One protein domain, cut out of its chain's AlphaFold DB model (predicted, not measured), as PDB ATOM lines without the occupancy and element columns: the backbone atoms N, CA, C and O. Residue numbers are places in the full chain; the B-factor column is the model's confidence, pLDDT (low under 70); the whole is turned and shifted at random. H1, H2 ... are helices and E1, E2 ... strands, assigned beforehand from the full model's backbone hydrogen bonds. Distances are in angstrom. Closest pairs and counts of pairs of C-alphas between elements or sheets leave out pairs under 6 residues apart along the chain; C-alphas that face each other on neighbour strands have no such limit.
ATOM      1  N   GLU A   6     -10.703  18.630   0.093       81.12
ATOM      2  CA  GLU A   6     -11.322  19.837   0.628       81.12
ATOM      3  C   GLU A   6     -12.254  19.487   1.787       81.12
ATOM      4  O   GLU A   6     -12.086  20.028   2.884       81.12
ATOM      5  N   LEU A   7     -13.127  18.496   1.587       81.94
ATOM      6  CA  LEU A   7     -14.039  17.980   2.602       81.94
ATOM      7  C   LEU A   7     -13.290  17.399   3.808       81.94
ATOM      8  O   LEU A   7     -13.636  17.682   4.956       81.94
ATOM      9  N   LEU A   8     -12.224  16.622   3.577       81.25
ATOM     10  CA  LEU A   8     -11.379  16.117   4.667       81.25
ATOM     11  C   LEU A   8     -10.712  17.266   5.444       81.25
ATOM     12  O   LEU A   8     -10.617  17.213   6.671       81.25
ATOM     13  N   GLY A   9     -10.281  18.320   4.746       86.62
ATOM     14  CA  GLY A   9      -9.717  19.516   5.364       86.62
ATOM     15  C   GLY A   9     -10.732  20.316   6.178       86.62
ATOM     16  O   GLY A   9     -10.382  20.824   7.243       86.62
ATOM     17  N   GLU A  10     -11.976  20.422   5.713       89.06
ATOM     18  CA  GLU A  10     -13.060  21.072   6.452       89.06
ATOM     19  C   GLU A  10     -13.375  20.325   7.750       89.06
ATOM     20  O   GLU A  10     -13.371  20.940   8.820       89.06
ATOM     21  N   ILE A  11     -13.549  19.001   7.668       88.62
ATOM     22  CA  ILE A  11     -13.774  18.142   8.835       88.62
ATOM     23  C   ILE A  11     -12.633  18.329   9.839       88.62
ATOM     24  O   ILE A  11     -12.885  18.641  10.999       88.62
ATOM     25  N   ALA A  12     -11.376  18.222   9.396       90.06
ATOM     26  CA  ALA A  12     -10.234  18.352  10.294       90.06
ATOM     27  C   ALA A  12     -10.169  19.724  10.984       90.06
ATOM     28  O   ALA A  12     -10.007  19.790  12.201       90.06
ATOM     29  N   ARG A  13     -10.346  20.824  10.237       92.88
ATOM     30  CA  ARG A  13     -10.330  22.183  10.808       92.88
ATOM     31  C   ARG A  13     -11.449  22.393  11.823       92.88
ATOM     32  O   ARG A  13     -11.202  22.993  12.868       92.88
ATOM     33  N   ARG A  14     -12.652  21.894  11.532       93.44
ATOM     34  CA  ARG A  14     -13.788  21.961  12.457       93.44
ATOM     35  C   ARG A  14     -13.477  21.231  13.759       93.44
ATOM     36  O   ARG A  14     -13.741  21.772  14.828       93.44
ATOM     37  N   GLU A  15     -12.892  20.040  13.675       93.31
ATOM     38  CA  GLU A  15     -12.537  19.248  14.855       93.31
ATOM     39  C   GLU A  15     -11.406  19.886  15.665       93.31
ATOM     40  O   GLU A  15     -11.505  19.973  16.886       93.31
ATOM     41  N   PHE A  16     -10.372  20.424  15.013       93.00
ATOM     42  CA  PHE A  16      -9.314  21.167  15.704       93.00
ATOM     43  C   PHE A  16      -9.865  22.381  16.459       93.00
ATOM     44  O   PHE A  16      -9.535  22.576  17.630       93.00
ATOM     45  N   ALA A  17     -10.749  23.156  15.822       93.00
ATOM     46  CA  ALA A  17     -11.400  24.302  16.448       93.00
ATOM     47  C   ALA A  17     -12.287  23.884  17.630       93.00
ATOM     48  O   ALA A  17     -12.186  24.473  18.703       93.00
ATOM     49  N   ALA A  18     -13.104  22.838  17.462       90.94
ATOM     50  CA  ALA A  18     -13.972  22.320  18.520       90.94
ATOM     51  C   ALA A  18     -13.181  21.791  19.728       90.94
ATOM     52  O   ALA A  18     -13.613  21.937  20.868       90.94
ATOM     53  N   LEU A  19     -12.009  21.202  19.485       89.75
ATOM     54  CA  LEU A  19     -11.128  20.683  20.529       89.75
ATOM     55  C   LEU A  19     -10.204  21.755  21.123       89.75
ATOM     56  O   LEU A  19      -9.565  21.485  22.141       89.75
ATOM     57  N   GLY A  20     -10.115  22.945  20.522       92.50
ATOM     58  CA  GLY A  20      -9.198  24.005  20.944       92.50
ATOM     59  C   GLY A  20      -7.722  23.633  20.762       92.50
ATOM     60  O   GLY A  20      -6.896  23.978  21.603       92.50
ATOM     61  N   VAL A  21      -7.388  22.887  19.705       91.19
ATOM     62  CA  VAL A  21      -6.015  22.448  19.405       91.19
ATOM     63  C   VAL A  21      -5.524  23.029  18.082       91.19
ATOM     64  O   VAL A  21      -6.303  23.259  17.160       91.19
ATOM     65  N   ALA A  22      -4.214  23.237  17.965       89.75
ATOM     66  CA  ALA A  22      -3.588  23.521  16.680       89.75
ATOM     67  C   ALA A  22      -3.349  22.205  15.925       89.75
ATOM     68  O   ALA A  22      -2.853  21.238  16.498       89.75
ATOM     69  N   GLY A  23      -3.680  22.170  14.635       88.06
ATOM     70  CA  GLY A  23      -3.468  21.001  13.785       88.06
ATOM     71  C   GLY A  23      -3.247  21.393  12.329       88.06
ATOM     72  O   GLY A  23      -3.668  22.463  11.885       88.06
ATOM     73  N   ARG A  24      -2.567  20.527  11.571       88.88
ATOM     74  CA  ARG A  24      -2.266  20.736  10.147       88.88
ATOM     75  C   ARG A  24      -2.602  19.492   9.334       88.88
ATOM     76  O   ARG A  24      -2.296  18.379   9.751       88.88
ATOM     77  N   LEU A  25      -3.192  19.682   8.154       87.06
ATOM     78  CA  LEU A  25      -3.416  18.598   7.198       87.06
ATOM     79  C   LEU A  25      -2.205  18.473   6.269       87.06
ATOM     80  O   LEU A  25      -1.739  19.467   5.712       87.06
ATOM     81  N   VAL A  26      -1.702  17.251   6.091       86.44
ATOM     82  CA  VAL A  26      -0.531  16.973   5.253       86.44
ATOM     83  C   VAL A  26      -0.854  15.869   4.265       86.44
ATOM     84  O   VAL A  26      -1.168  14.748   4.653       86.44
ATOM     85  N   HIS A  27      -0.705  16.162   2.975       84.38
ATOM     86  CA  HIS A  27      -0.736  15.139   1.938       84.38
ATOM     87  C   HIS A  27       0.652  14.498   1.838       84.38
ATOM     88  O   HIS A  27       1.593  15.082   1.295       84.38
ATOM     89  N   ALA A  28       0.801  13.307   2.420       79.25
ATOM     90  CA  ALA A  28       2.056  12.573   2.346       79.25
ATOM     91  C   ALA A  28       2.344  12.128   0.901       79.25
ATOM     92  O   ALA A  28       1.442  11.731   0.168       79.25
ATOM     93  N   ARG A  29       3.618  12.201   0.499       81.50
ATOM     94  CA  ARG A  29       4.057  11.895  -0.876       81.50
ATOM     95  C   ARG A  29       4.247  10.395  -1.078       81.50
ATOM     96  O   ARG A  29       3.956   9.866  -2.141       81.50
ATOM     97  N   ASP A  30       4.745   9.740  -0.037       76.25
ATOM     98  CA  ASP A  30       5.107   8.332  -0.005       76.25
ATOM     99  C   ASP A  30       5.205   7.850   1.458       76.25
ATOM    100  O   ASP A  30       5.061   8.620   2.417       76.25
ATOM    101  N   ALA A  31       5.488   6.559   1.624       74.56
ATOM    102  CA  ALA A  31       5.681   5.911   2.917       74.56
ATOM    103  C   ALA A  31       6.863   6.466   3.738       74.56
ATOM    104  O   ALA A  31       6.877   6.352   4.965       74.56
ATOM    105  N   ALA A  32       7.891   7.022   3.093       79.75
ATOM    106  CA  ALA A  32       9.021   7.625   3.795       79.75
ATOM    107  C   ALA A  32       8.632   8.986   4.392       79.75
ATOM    108  O   ALA A  32       9.000   9.277   5.529       79.75
ATOM    109  N   HIS A  33       7.817   9.771   3.682       82.38
ATOM    110  CA  HIS A  33       7.276  11.030   4.181       82.38
ATOM    111  C   HIS A  33       6.368  10.803   5.400       82.38
ATOM    112  O   HIS A  33       6.541  11.490   6.403       82.38
ATOM    113  N   VAL A  34       5.484   9.794   5.373       76.81
ATOM    114  CA  VAL A  34       4.661   9.421   6.547       76.81
ATOM    115  C   VAL A  34       5.543   9.083   7.752       76.81
ATOM    116  O   VAL A  34       5.349   9.634   8.833       76.81
ATOM    117  N   ARG A  35       6.570   8.242   7.562       77.50
ATOM    118  CA  ARG A  35       7.512   7.882   8.636       77.50
ATOM    119  C   ARG A  35       8.282   9.081   9.183       77.50
ATOM    120  O   ARG A  35       8.583   9.106  10.369       77.50
ATOM    121  N   SER A  36       8.615  10.058   8.340       82.56
ATOM    122  CA  SER A  36       9.243  11.301   8.796       82.56
ATOM    123  C   SER A  36       8.305  12.101   9.696       82.56
ATOM    124  O   SER A  36       8.746  12.566  10.739       82.56
ATOM    125  N   LEU A  37       7.026  12.225   9.325       80.50
ATOM    126  CA  LEU A  37       6.022  12.946  10.116       80.50
ATOM    127  C   LEU A  37       5.780  12.267  11.471       80.50
ATOM    128  O   LEU A  37       5.781  12.936  12.496       80.50
ATOM    129  N   MET A  38       5.684  10.934  11.492       76.62
ATOM    130  CA  MET A  38       5.541  10.141  12.725       76.62
ATOM    131  C   MET A  38       6.724  10.265  13.698       76.62
ATOM    132  O   MET A  38       6.605   9.848  14.845       76.62
ATOM    133  N   ARG A  39       7.878  10.780  13.253       77.62
ATOM    134  CA  ARG A  39       9.051  11.022  14.113       77.62
ATOM    135  C   ARG A  39       9.116  12.442  14.664       77.62
ATOM    136  O   ARG A  39       9.835  12.660  15.629       77.62
ATOM    137  N   THR A  40       8.467  13.399  14.006       79.00
ATOM    138  CA  THR A  40       8.565  14.825  14.346       79.00
ATOM    139  C   THR A  40       7.348  15.347  15.091       79.00
ATOM    140  O   THR A  40       7.432  16.404  15.698       79.00
ATOM    141  N   GLU A  41       6.223  14.646  14.998       77.38
ATOM    142  CA  GLU A  41       4.948  15.064  15.570       77.38
ATOM    143  C   GLU A  41       4.567  14.154  16.741       77.38
ATOM    144  O   GLU A  41       4.670  12.929  16.642       77.38
ATOM    145  N   ASP A  42       4.060  14.751  17.819       74.19
ATOM    146  CA  ASP A  42       3.611  14.021  19.011       74.19
ATOM    147  C   ASP A  42       2.272  13.301  18.792       74.19
ATOM    148  O   ASP A  42       1.962  12.323  19.471       74.19
ATOM    149  N   VAL A  43       1.461  13.775  17.841       80.88
ATOM    150  CA  VAL A  43       0.140  13.222  17.521       80.88
ATOM    151  C   VAL A  43      -0.045  13.198  16.010       80.88
ATOM    152  O   VAL A  43       0.011  14.236  15.351       80.88
ATOM    153  N   VAL A  44      -0.298  12.018  15.445       79.50
ATOM    154  CA  VAL A  44      -0.466  11.829  14.001       79.50
ATOM    155  C   VAL A  44      -1.697  10.975  13.709       79.50
ATOM    156  O   VAL A  44      -1.761   9.799  14.050       79.50
ATOM    157  N   VAL A  45      -2.663  11.545  12.994       80.31
ATOM    158  CA  VAL A  45      -3.765  10.784  12.390       80.31
ATOM    159  C   VAL A  45      -3.380  10.437  10.957       80.31
ATOM    160  O   VAL A  45      -3.071  11.328  10.164       80.31
ATOM    161  N   VAL A  46      -3.394   9.149  10.615       75.62
ATOM    162  CA  VAL A  46      -3.010   8.677   9.280       75.62
ATOM    163  C   VAL A  46      -4.226   8.128   8.551       75.62
ATOM    164  O   VAL A  46      -4.799   7.112   8.935       75.62
ATOM    165  N   VAL A  47      -4.570   8.786   7.447       74.81
ATOM    166  CA  VAL A  47      -5.623   8.381   6.511       74.81
ATOM    167  C   VAL A  47      -4.919   7.796   5.272       74.81
ATOM    168  O   VAL A  47      -4.442   8.562   4.428       74.81
ATOM    169  N   PRO A  48      -4.732   6.465   5.171       65.12
ATOM    170  CA  PRO A  48      -3.974   5.842   4.100       65.12
ATOM    171  C   PRO A  48      -4.693   6.027   2.759       65.12
ATOM    172  O   PRO A  48      -5.907   5.853   2.634       65.12
ATOM    173  N   ALA A  49      -3.925   6.311   1.708       59.53
ATOM    174  CA  ALA A  49      -4.417   6.100   0.354       59.53
ATOM    175  C   ALA A  49      -4.667   4.594   0.137       59.53
ATOM    176  O   ALA A  49      -3.980   3.766   0.741       59.53
ATOM    177  N   PRO A  50      -5.607   4.205  -0.741       51.03
ATOM    178  CA  PRO A  50      -5.867   2.798  -0.989       51.03
ATOM    179  C   PRO A  50      -4.687   2.163  -1.746       51.03
ATOM    180  O   PRO A  50      -4.618   2.246  -2.973       51.03
ATOM    181  N   GLY A  51      -3.766   1.553  -0.996       54.25
ATOM    182  CA  GLY A  51      -2.584   0.838  -1.472       54.25
ATOM    183  C   GLY A  51      -1.905   0.038  -0.340       54.25
ATOM    184  O   GLY A  51      -1.979   0.444   0.824       54.25
ATOM    185  N   PRO A  52      -1.257  -1.102  -0.648       57.31
ATOM    186  CA  PRO A  52      -0.727  -2.038   0.354       57.31
ATOM    187  C   PRO A  52       0.409  -1.456   1.218       57.31
ATOM    188  O   PRO A  52       0.508  -1.774   2.407       57.31
ATOM    189  N   ASP A  53       1.215  -0.548   0.664       58.56
ATOM    190  CA  ASP A  53       2.366   0.039   1.366       58.56
ATOM    191  C   ASP A  53       1.941   0.982   2.499       58.56
ATOM    192  O   ASP A  53       2.511   0.944   3.589       58.56
ATOM    193  N   ALA A  54       0.888   1.779   2.286       55.75
ATOM    194  CA  ALA A  54       0.351   2.680   3.306       55.75
ATOM    195  C   ALA A  54      -0.295   1.902   4.465       55.75
ATOM    196  O   ALA A  54      -0.074   2.242   5.625       55.75
ATOM    197  N   ARG A  55      -1.019   0.810   4.169       57.91
ATOM    198  CA  ARG A  55      -1.636  -0.064   5.186       57.91
ATOM    199  C   ARG A  55      -0.604  -0.770   6.071       57.91
ATOM    200  O   ARG A  55      -0.877  -1.047   7.234       57.91
ATOM    201  N   THR A  56       0.586  -1.054   5.545       60.38
ATOM    202  CA  THR A  56       1.653  -1.721   6.309       60.38
ATOM    203  C   THR A  56       2.304  -0.788   7.334       60.38
ATOM    204  O   THR A  56       2.709  -1.250   8.398       60.38
ATOM    205  N   LEU A  57       2.326   0.527   7.078       58.38
ATOM    206  CA  LEU A  57       2.802   1.534   8.039       58.38
ATOM    207  C   LEU A  57       1.886   1.663   9.262       58.38
ATOM    208  O   LEU A  57       2.374   1.918  10.356       58.38
ATOM    209  N   LEU A  58       0.581   1.438   9.088       56.50
ATOM    210  CA  LEU A  58      -0.422   1.521  10.160       56.50
ATOM    211  C   LEU A  58      -0.306   0.400  11.201       56.50
ATOM    212  O   LEU A  58      -0.897   0.494  12.269       56.50
ATOM    213  N   ARG A  59       0.440  -0.665  10.885       56.28
ATOM    214  CA  ARG A  59       0.684  -1.808  11.777       56.28
ATOM    215  C   ARG A  59       2.012  -1.716  12.531       56.28
ATOM    216  O   ARG A  59       2.337  -2.625  13.287       56.28
ATOM    217  N   GLN A  60       2.806  -0.669  12.299       53.00
ATOM    218  CA  GLN A  60       4.068  -0.473  13.011       53.00
ATOM    219  C   GLN A  60       3.828   0.296  14.312       53.00
ATOM    220  O   GLN A  60       2.983   1.194  14.329       53.00
ATOM    221  N   PRO A  61       4.556  -0.028  15.397       46.41
ATOM    222  CA  PRO A  61       4.422   0.717  16.634       46.41
ATOM    223  C   PRO A  61       4.784   2.182  16.369       46.41
ATOM    224  O   PRO A  61       5.788   2.451  15.692       46.41
ATOM    225  N   PRO A  62       3.984   3.136  16.864       51.34
ATOM    226  CA  PRO A  62       4.393   4.525  16.835       51.34
ATOM    227  C   PRO A  62       5.707   4.701  17.607       51.34
ATOM    228  O   PRO A  62       6.081   3.871  18.438       51.34
ATOM    229  N   GLY A  63       6.421   5.793  17.332       47.97
ATOM    230  CA  GLY A  63       7.421   6.294  18.276       47.97
ATOM    231  C   GLY A  63       6.758   6.720  19.595       47.97
ATOM    232  O   GLY A  63       5.703   6.226  19.974       47.97
ATOM    233  N   SER A  64       7.323   7.697  20.298       52.16
ATOM    234  CA  SER A  64       6.740   8.227  21.544       52.16
ATOM    235  C   SER A  64       5.389   8.953  21.382       52.16
ATOM    236  O   SER A  64       4.837   9.400  22.383       52.16
ATOM    237  N   GLY A  65       4.868   9.098  20.158       57.84
ATOM    238  CA  GLY A  65       3.640   9.836  19.847       57.84
ATOM    239  C   GLY A  65       2.383   8.971  19.694       57.84
ATOM    240  O   GLY A  65       2.441   7.749  19.557       57.84
ATOM    241  N   VAL A  66       1.216   9.614  19.677       65.38
ATOM    242  CA  VAL A  66      -0.085   8.975  19.437       65.38
ATOM    243  C   VAL A  66      -0.318   8.851  17.934       65.38
ATOM    244  O   VAL A  66      -0.398   9.862  17.241       65.38
ATOM    245  N   VAL A  67      -0.471   7.626  17.425       64.62
ATOM    246  CA  VAL A  67      -0.774   7.388  16.006       64.62
ATOM    247  C   VAL A  67      -2.108   6.681  15.859       64.62
ATOM    248  O   VAL A  67      -2.277   5.574  16.365       64.62
ATOM    249  N   VAL A  68      -3.042   7.316  15.148       66.00
ATOM    250  CA  VAL A  68      -4.382   6.764  14.913       66.00
ATOM    251  C   VAL A  68      -4.562   6.453  13.425       66.00
ATOM    252  O   VAL A  68      -4.638   7.384  12.612       66.00
ATOM    253  N   PRO A  69      -4.604   5.165  13.038       60.19
ATOM    254  CA  PRO A  69      -4.942   4.763  11.682       60.19
ATOM    255  C   PRO A  69      -6.439   4.937  11.413       60.19
ATOM    256  O   PRO A  69      -7.277   4.557  12.225       60.19
ATOM    257  N   VAL A  70      -6.779   5.454  10.236       64.75
ATOM    258  CA  VAL A  70      -8.155   5.524   9.732       64.75
ATOM    259  C   VAL A  70      -8.238   4.638   8.499       64.75
ATOM    260  O   VAL A  70      -7.874   5.090   7.423       64.75
ATOM    261  N   ASP A  71      -8.640   3.371   8.611       57.50
ATOM    262  CA  ASP A  71      -8.696   2.504   7.424       57.50
ATOM    263  C   ASP A  71      -9.751   3.012   6.421       57.50
ATOM    264  O   ASP A  71     -10.731   3.643   6.806       57.50
ATOM    265  N   ILE A  72      -9.540   2.791   5.124       54.31
ATOM    266  CA  ILE A  72     -10.460   3.168   4.043       54.31
ATOM    267  C   ILE A  72     -10.632   1.952   3.148       54.31
ATOM    268  O   ILE A  72      -9.660   1.509   2.529       54.31
ATOM    269  N   ASP A  73     -11.852   1.431   3.040       42.44
ATOM    270  CA  ASP A  73     -12.194   0.378   2.092       42.44
ATOM    271  C   ASP A  73     -12.947   0.900   0.858       42.44
ATOM    272  O   ASP A  73     -13.549   1.981   0.832       42.44
ATOM    273  N   ARG A  74     -12.809   0.146  -0.240       40.84
ATOM    274  CA  ARG A  74     -13.276   0.514  -1.584       40.84
ATOM    275  C   ARG A  74     -14.593  -0.185  -1.917       40.84
ATOM    276  O   ARG A  74     -14.617  -1.402  -2.052       40.84
ATOM    277  N   VAL A  75     -15.621   0.598  -2.234       38.03
ATOM    278  CA  VAL A  75     -16.687   0.177  -3.159       38.03
ATOM    279  C   VAL A  75     -16.336   0.765  -4.535       38.03
ATOM    280  O   VAL A  75     -15.829   1.893  -4.583       38.03
ATOM    281  N   PRO A  76     -16.549   0.076  -5.673       35.44
ATOM    282  CA  PRO A  76     -16.380   0.698  -6.987       35.44
ATOM    283  C   PRO A  76     -17.204   1.995  -7.079       35.44
ATOM    284  O   PRO A  76     -18.427   1.967  -7.018       35.44
ATOM    285  N   GLY A  77     -16.522   3.142  -7.172       41.00
ATOM    286  CA  GLY A  77     -17.151   4.469  -7.244       41.00
ATOM    287  C   GLY A  77     -17.263   5.258  -5.929       41.00
ATOM    288  O   GLY A  77     -17.597   6.438  -5.986       41.00
ATOM    289  N   ALA A  78     -16.921   4.699  -4.760       36.12
ATOM    290  CA  ALA A  78     -16.872   5.456  -3.503       36.12
ATOM    291  C   ALA A  78     -15.718   5.016  -2.582       36.12
ATOM    292  O   ALA A  78     -15.477   3.829  -2.363       36.12
ATOM    293  N   ARG A  79     -14.993   6.000  -2.029       39.56
ATOM    294  CA  ARG A  79     -13.924   5.804  -1.035       39.56
ATOM    295  C   ARG A  79     -14.555   5.891   0.361       39.56
ATOM    296  O   ARG A  79     -14.888   6.994   0.785       39.56
ATOM    297  N   HIS A  80     -14.769   4.762   1.034       44.56
ATOM    298  CA  HIS A  80     -15.377   4.705   2.367       44.56
ATOM    299  C   HIS A  80     -14.296   4.505   3.424       44.56
ATOM    300  O   HIS A  80     -13.565   3.531   3.368       44.56
ATOM    301  N   ILE A  81     -14.194   5.399   4.404       43.88
ATOM    302  CA  ILE A  81     -13.417   5.136   5.624       43.88
ATOM    303  C   ILE A  81     -14.112   3.986   6.386       43.88
ATOM    304  O   ILE A  81     -15.331   4.020   6.566       43.88
ATOM    305  N   HIS A  82     -13.359   2.955   6.761       41.72
ATOM    306  CA  HIS A  82     -13.797   1.691   7.355       41.72
ATOM    307  C   HIS A  82     -14.772   1.908   8.517       41.72
ATOM    308  O   HIS A  82     -14.484   2.673   9.438       41.72
ATOM    309  N   GLY A  83     -15.928   1.238   8.471       49.28
ATOM    310  CA  GLY A  83     -16.976   1.252   9.502       49.28
ATOM    311  C   GLY A  83     -17.722   2.584   9.661       49.28
ATOM    312  O   GLY A  83     -18.938   2.606   9.570       49.28
ATOM    313  N   ARG A  84     -17.005   3.705   9.830       58.72
ATOM    314  CA  ARG A  84     -17.545   5.009  10.269       58.72
ATOM    315  C   ARG A  84     -17.695   6.060   9.162       58.72
ATOM    316  O   ARG A  84     -18.156   7.172   9.423       58.72
ATOM    317  N   GLY A  85     -17.283   5.772   7.925       66.31
ATOM    318  CA  GLY A  85     -17.333   6.746   6.826       66.31
ATOM    319  C   GLY A  85     -16.569   8.040   7.151       66.31
ATOM    320  O   GLY A  85     -15.593   8.027   7.894       66.31
ATOM    321  N   LEU A  86     -17.006   9.192   6.630       69.12
ATOM    322  CA  LEU A  86     -16.350  10.488   6.899       69.12
ATOM    323  C   LEU A  86     -16.200  10.818   8.395       69.12
ATOM    324  O   LEU A  86     -15.253  11.507   8.775       69.12
ATOM    325  N   ALA A  87     -17.087  10.292   9.245       72.12
ATOM    326  CA  ALA A  87     -16.995  10.464  10.690       72.12
ATOM    327  C   ALA A  87     -15.756   9.777  11.293       72.12
ATOM    328  O   ALA A  87     -15.309  10.176  12.362       72.12
ATOM    329  N   GLY A  88     -15.146   8.811  10.597       74.62
ATOM    330  CA  GLY A  88     -13.909   8.165  11.034       74.62
ATOM    331  C   GLY A  88     -12.719   9.126  11.138       74.62
ATOM    332  O   GLY A  88     -11.900   8.970  12.038       74.62
ATOM    333  N   LEU A  89     -12.646  10.171  10.298       82.06
ATOM    334  CA  LEU A  89     -11.622  11.214  10.455       82.06
ATOM    335  C   LEU A  89     -11.866  12.046  11.720       82.06
ATOM    336  O   LEU A  89     -10.935  12.286  12.488       82.06
ATOM    337  N   ALA A  90     -13.112  12.467  11.943       84.06
ATOM    338  CA  ALA A  90     -13.465  13.238  13.131       84.06
ATOM    339  C   ALA A  90     -13.201  12.440  14.412       84.06
ATOM    340  O   ALA A  90     -12.569  12.947  15.337       84.06
ATOM    341  N   TRP A  91     -13.602  11.167  14.420       83.50
ATOM    342  CA  TRP A  91     -13.268  10.229  15.480       83.50
ATOM    343  C   TRP A  91     -11.760  10.168  15.725       83.50
ATOM    344  O   TRP A  91     -11.325  10.376  16.852       83.50
ATOM    345  N   ALA A  92     -10.958   9.931  14.686       81.19
ATOM    346  CA  ALA A  92      -9.528   9.732  14.864       81.19
ATOM    347  C   ALA A  92      -8.827  10.972  15.419       81.19
ATOM    348  O   ALA A  92      -7.941  10.838  16.255       81.19
ATOM    349  N   ILE A  93      -9.248  12.171  15.009       86.56
ATOM    350  CA  ILE A  93      -8.743  13.426  15.579       86.56
ATOM    351  C   ILE A  93      -9.102  13.524  17.064       86.56
ATOM    352  O   ILE A  93      -8.220  13.775  17.885       86.56
ATOM    353  N   ARG A  94     -10.372  13.299  17.421       86.81
ATOM    354  CA  ARG A  94     -10.833  13.351  18.818       86.81
ATOM    355  C   ARG A  94     -10.106  12.333  19.689       86.81
ATOM    356  O   ARG A  94      -9.582  12.709  20.731       86.81
ATOM    357  N   HIS A  95     -10.015  11.091  19.223       83.62
ATOM    358  CA  HIS A  95      -9.320  10.005  19.904       83.62
ATOM    359  C   HIS A  95      -7.831  10.322  20.079       83.62
ATOM    360  O   HIS A  95      -7.280  10.187  21.169       83.62
ATOM    361  N   ALA A  96      -7.168  10.827  19.034       84.25
ATOM    362  CA  ALA A  96      -5.753  11.170  19.107       84.25
ATOM    363  C   ALA A  96      -5.484  12.294  20.124       84.25
ATOM    364  O   ALA A  96      -4.561  12.201  20.935       84.25
ATOM    365  N   VAL A  97      -6.325  13.334  20.124       86.69
ATOM    366  CA  VAL A  97      -6.256  14.437  21.095       86.69
ATOM    367  C   VAL A  97      -6.564  13.952  22.510       86.69
ATOM    368  O   VAL A  97      -5.895  14.373  23.452       86.69
ATOM    369  N   HIS A  98      -7.539  13.059  22.675       86.50
ATOM    370  CA  HIS A  98      -7.853  12.447  23.964       86.50
ATOM    371  C   HIS A  98      -6.641  11.688  24.516       86.50
ATOM    372  O   HIS A  98      -6.144  12.025  25.590       86.50
ATOM    373  N   ARG A  99      -6.071  10.764  23.740       84.81
ATOM    374  CA  ARG A  99      -4.868  10.010  24.127       84.81
ATOM    375  C   ARG A  99      -3.686  10.922  24.465       84.81
ATOM    376  O   ARG A  99      -2.960  10.636  25.412       84.81
ATOM    377  N   ALA A 100      -3.515  12.029  23.744       84.12
ATOM    378  CA  ALA A 100      -2.469  13.013  24.026       84.12
ATOM    379  C   ALA A 100      -2.695  13.782  25.340       84.12
ATOM    380  O   ALA A 100      -1.737  14.111  26.034       84.12
ATOM    381  N   ARG A 101      -3.956  14.049  25.706       86.12
ATOM    382  CA  ARG A 101      -4.334  14.665  26.994       86.12
ATOM    383  C   ARG A 101      -4.257  13.689  28.166       86.12
ATOM    384  O   ARG A 101      -4.194  14.126  29.313       86.12
ATOM    385  N   HIS A 102      -4.255  12.391  27.881       84.31
ATOM    386  CA  HIS A 102      -4.255  11.325  28.876       84.31
ATOM    387  C   HIS A 102      -3.097  10.327  28.659       84.31
ATOM    388  O   HIS A 102      -3.333   9.124  28.504       84.31
ATOM    389  N   PRO A 103      -1.825  10.783  28.670       80.38
ATOM    390  CA  PRO A 103      -0.665   9.925  28.404       80.38
ATOM    391  C   PRO A 103      -0.462   8.823  29.457       80.38
ATOM    392  O   PRO A 103       0.220   7.835  29.199       80.38
ATOM    393  N   GLN A 104      -1.065   8.966  30.639       80.38
ATOM    394  CA  GLN A 104      -1.016   7.988  31.726       80.38
ATOM    395  C   GLN A 104      -1.907   6.757  31.505       80.38
ATOM    396  O   GLN A 104      -1.832   5.815  32.294       80.38
TER     397      GLN A 104
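AT A GLANCE: This is residues 6 to 104 of the 503 residues of the protein "Abhydrolase_3 domain-containing protein" of Nonomuraea sp. ATCC 55076 (UniProt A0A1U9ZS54). Two short parallel strands, E1 and E2, make a small sheet in the middle, with H4 packed on one face and H2 over the other; H3 packs beside H2, and H1 packs beside H4. E2 runs on at 9 degrees into E3 of the hairpin E3 E4, whose turn at Gly 77 lies at one end of the longest axis, with Gln 104, just after H4, at the other. The printed part has 99 residues, with four named helices and four named strands in the order H1 H2 E1 H3 E2 E3 E4 H4; the class is mixed, helices and strands. The sheets are E1 E2, parallel, and E3 E4, antiparallel. The whole is compact, with a radius of gyration of the C-alphas of 13.2 A and spans of 40 by 28 by 22 A.

IN THESE COORDINATES: H1 is residues 6 to 19, 19.9 A long, beginning with C-alpha 6 at (-11.322, 19.837, 0.628). H2 is residues 31 to 40, 14.8 A. E1 is residues 43 to 46, 9.9 A, beginning with C-alpha 43 at (0.140, 13.222, 17.521). H3 is residues 52 to 57, 9.2 A, and E2 is residues 66 to 69, 10.1 A. E3, residues 72 to 75, is 10.0 A long, and E4, residues 78 to 81, is 9.8 A. H4 is residues 87 to 101, 21.1 A, ending with C-alpha 101 at (-4.334, 14.665, 26.994).

HOW THE PARTS SIT: E1 and E2 are parallel neighbours at 10 degrees, with N 44 and O 66 at 2.8 A and N 68 and O 44 at 3.0 A, within hydrogen-bond range. E1, H3 and E2 form a strand-helix-strand unit, two parallel neighbour strands with a helix between them along the chain; its crossover is right-handed. The closest C-alphas of E2 and H4, those of Val 68 and Ala 92, are 5.9 A apart. The closest of H2 and E1, those of Met 38 and Val 44, are 6.4 A apart. H2 and H3 touch, the closest C-alphas being those of Ala 31 and Ala 54 at 6.2 A, with a shallow tilt of 16 degrees, the same way. H1 and H4 touch, the closest C-alphas being those of Glu 15 and Ala 90 at 6.3 A; they run the same way at a shallow tilt of 34.9 degrees, only just short of steep. H1 and E1 are apart. The hairpin E3 and E4 is antiparallel at 152 degrees, with N 73 and O 80 at 2.7 A, within hydrogen-bond range. In H1, H2 and H4 every O i to N i+4 pair is within hydrogen-bond range; in H3, 1 of 2 is.

THE WHOLE: The two C-alphas farthest apart, those of Gly 77 and Gln 104, are 42.3 A apart. The printed part has no cut. The link from H1 to H2, 11 residues, is long. Mean pLDDT of the printed part is 71.6; residues 48 to 86 are under 70, and E4 has a mean of 41.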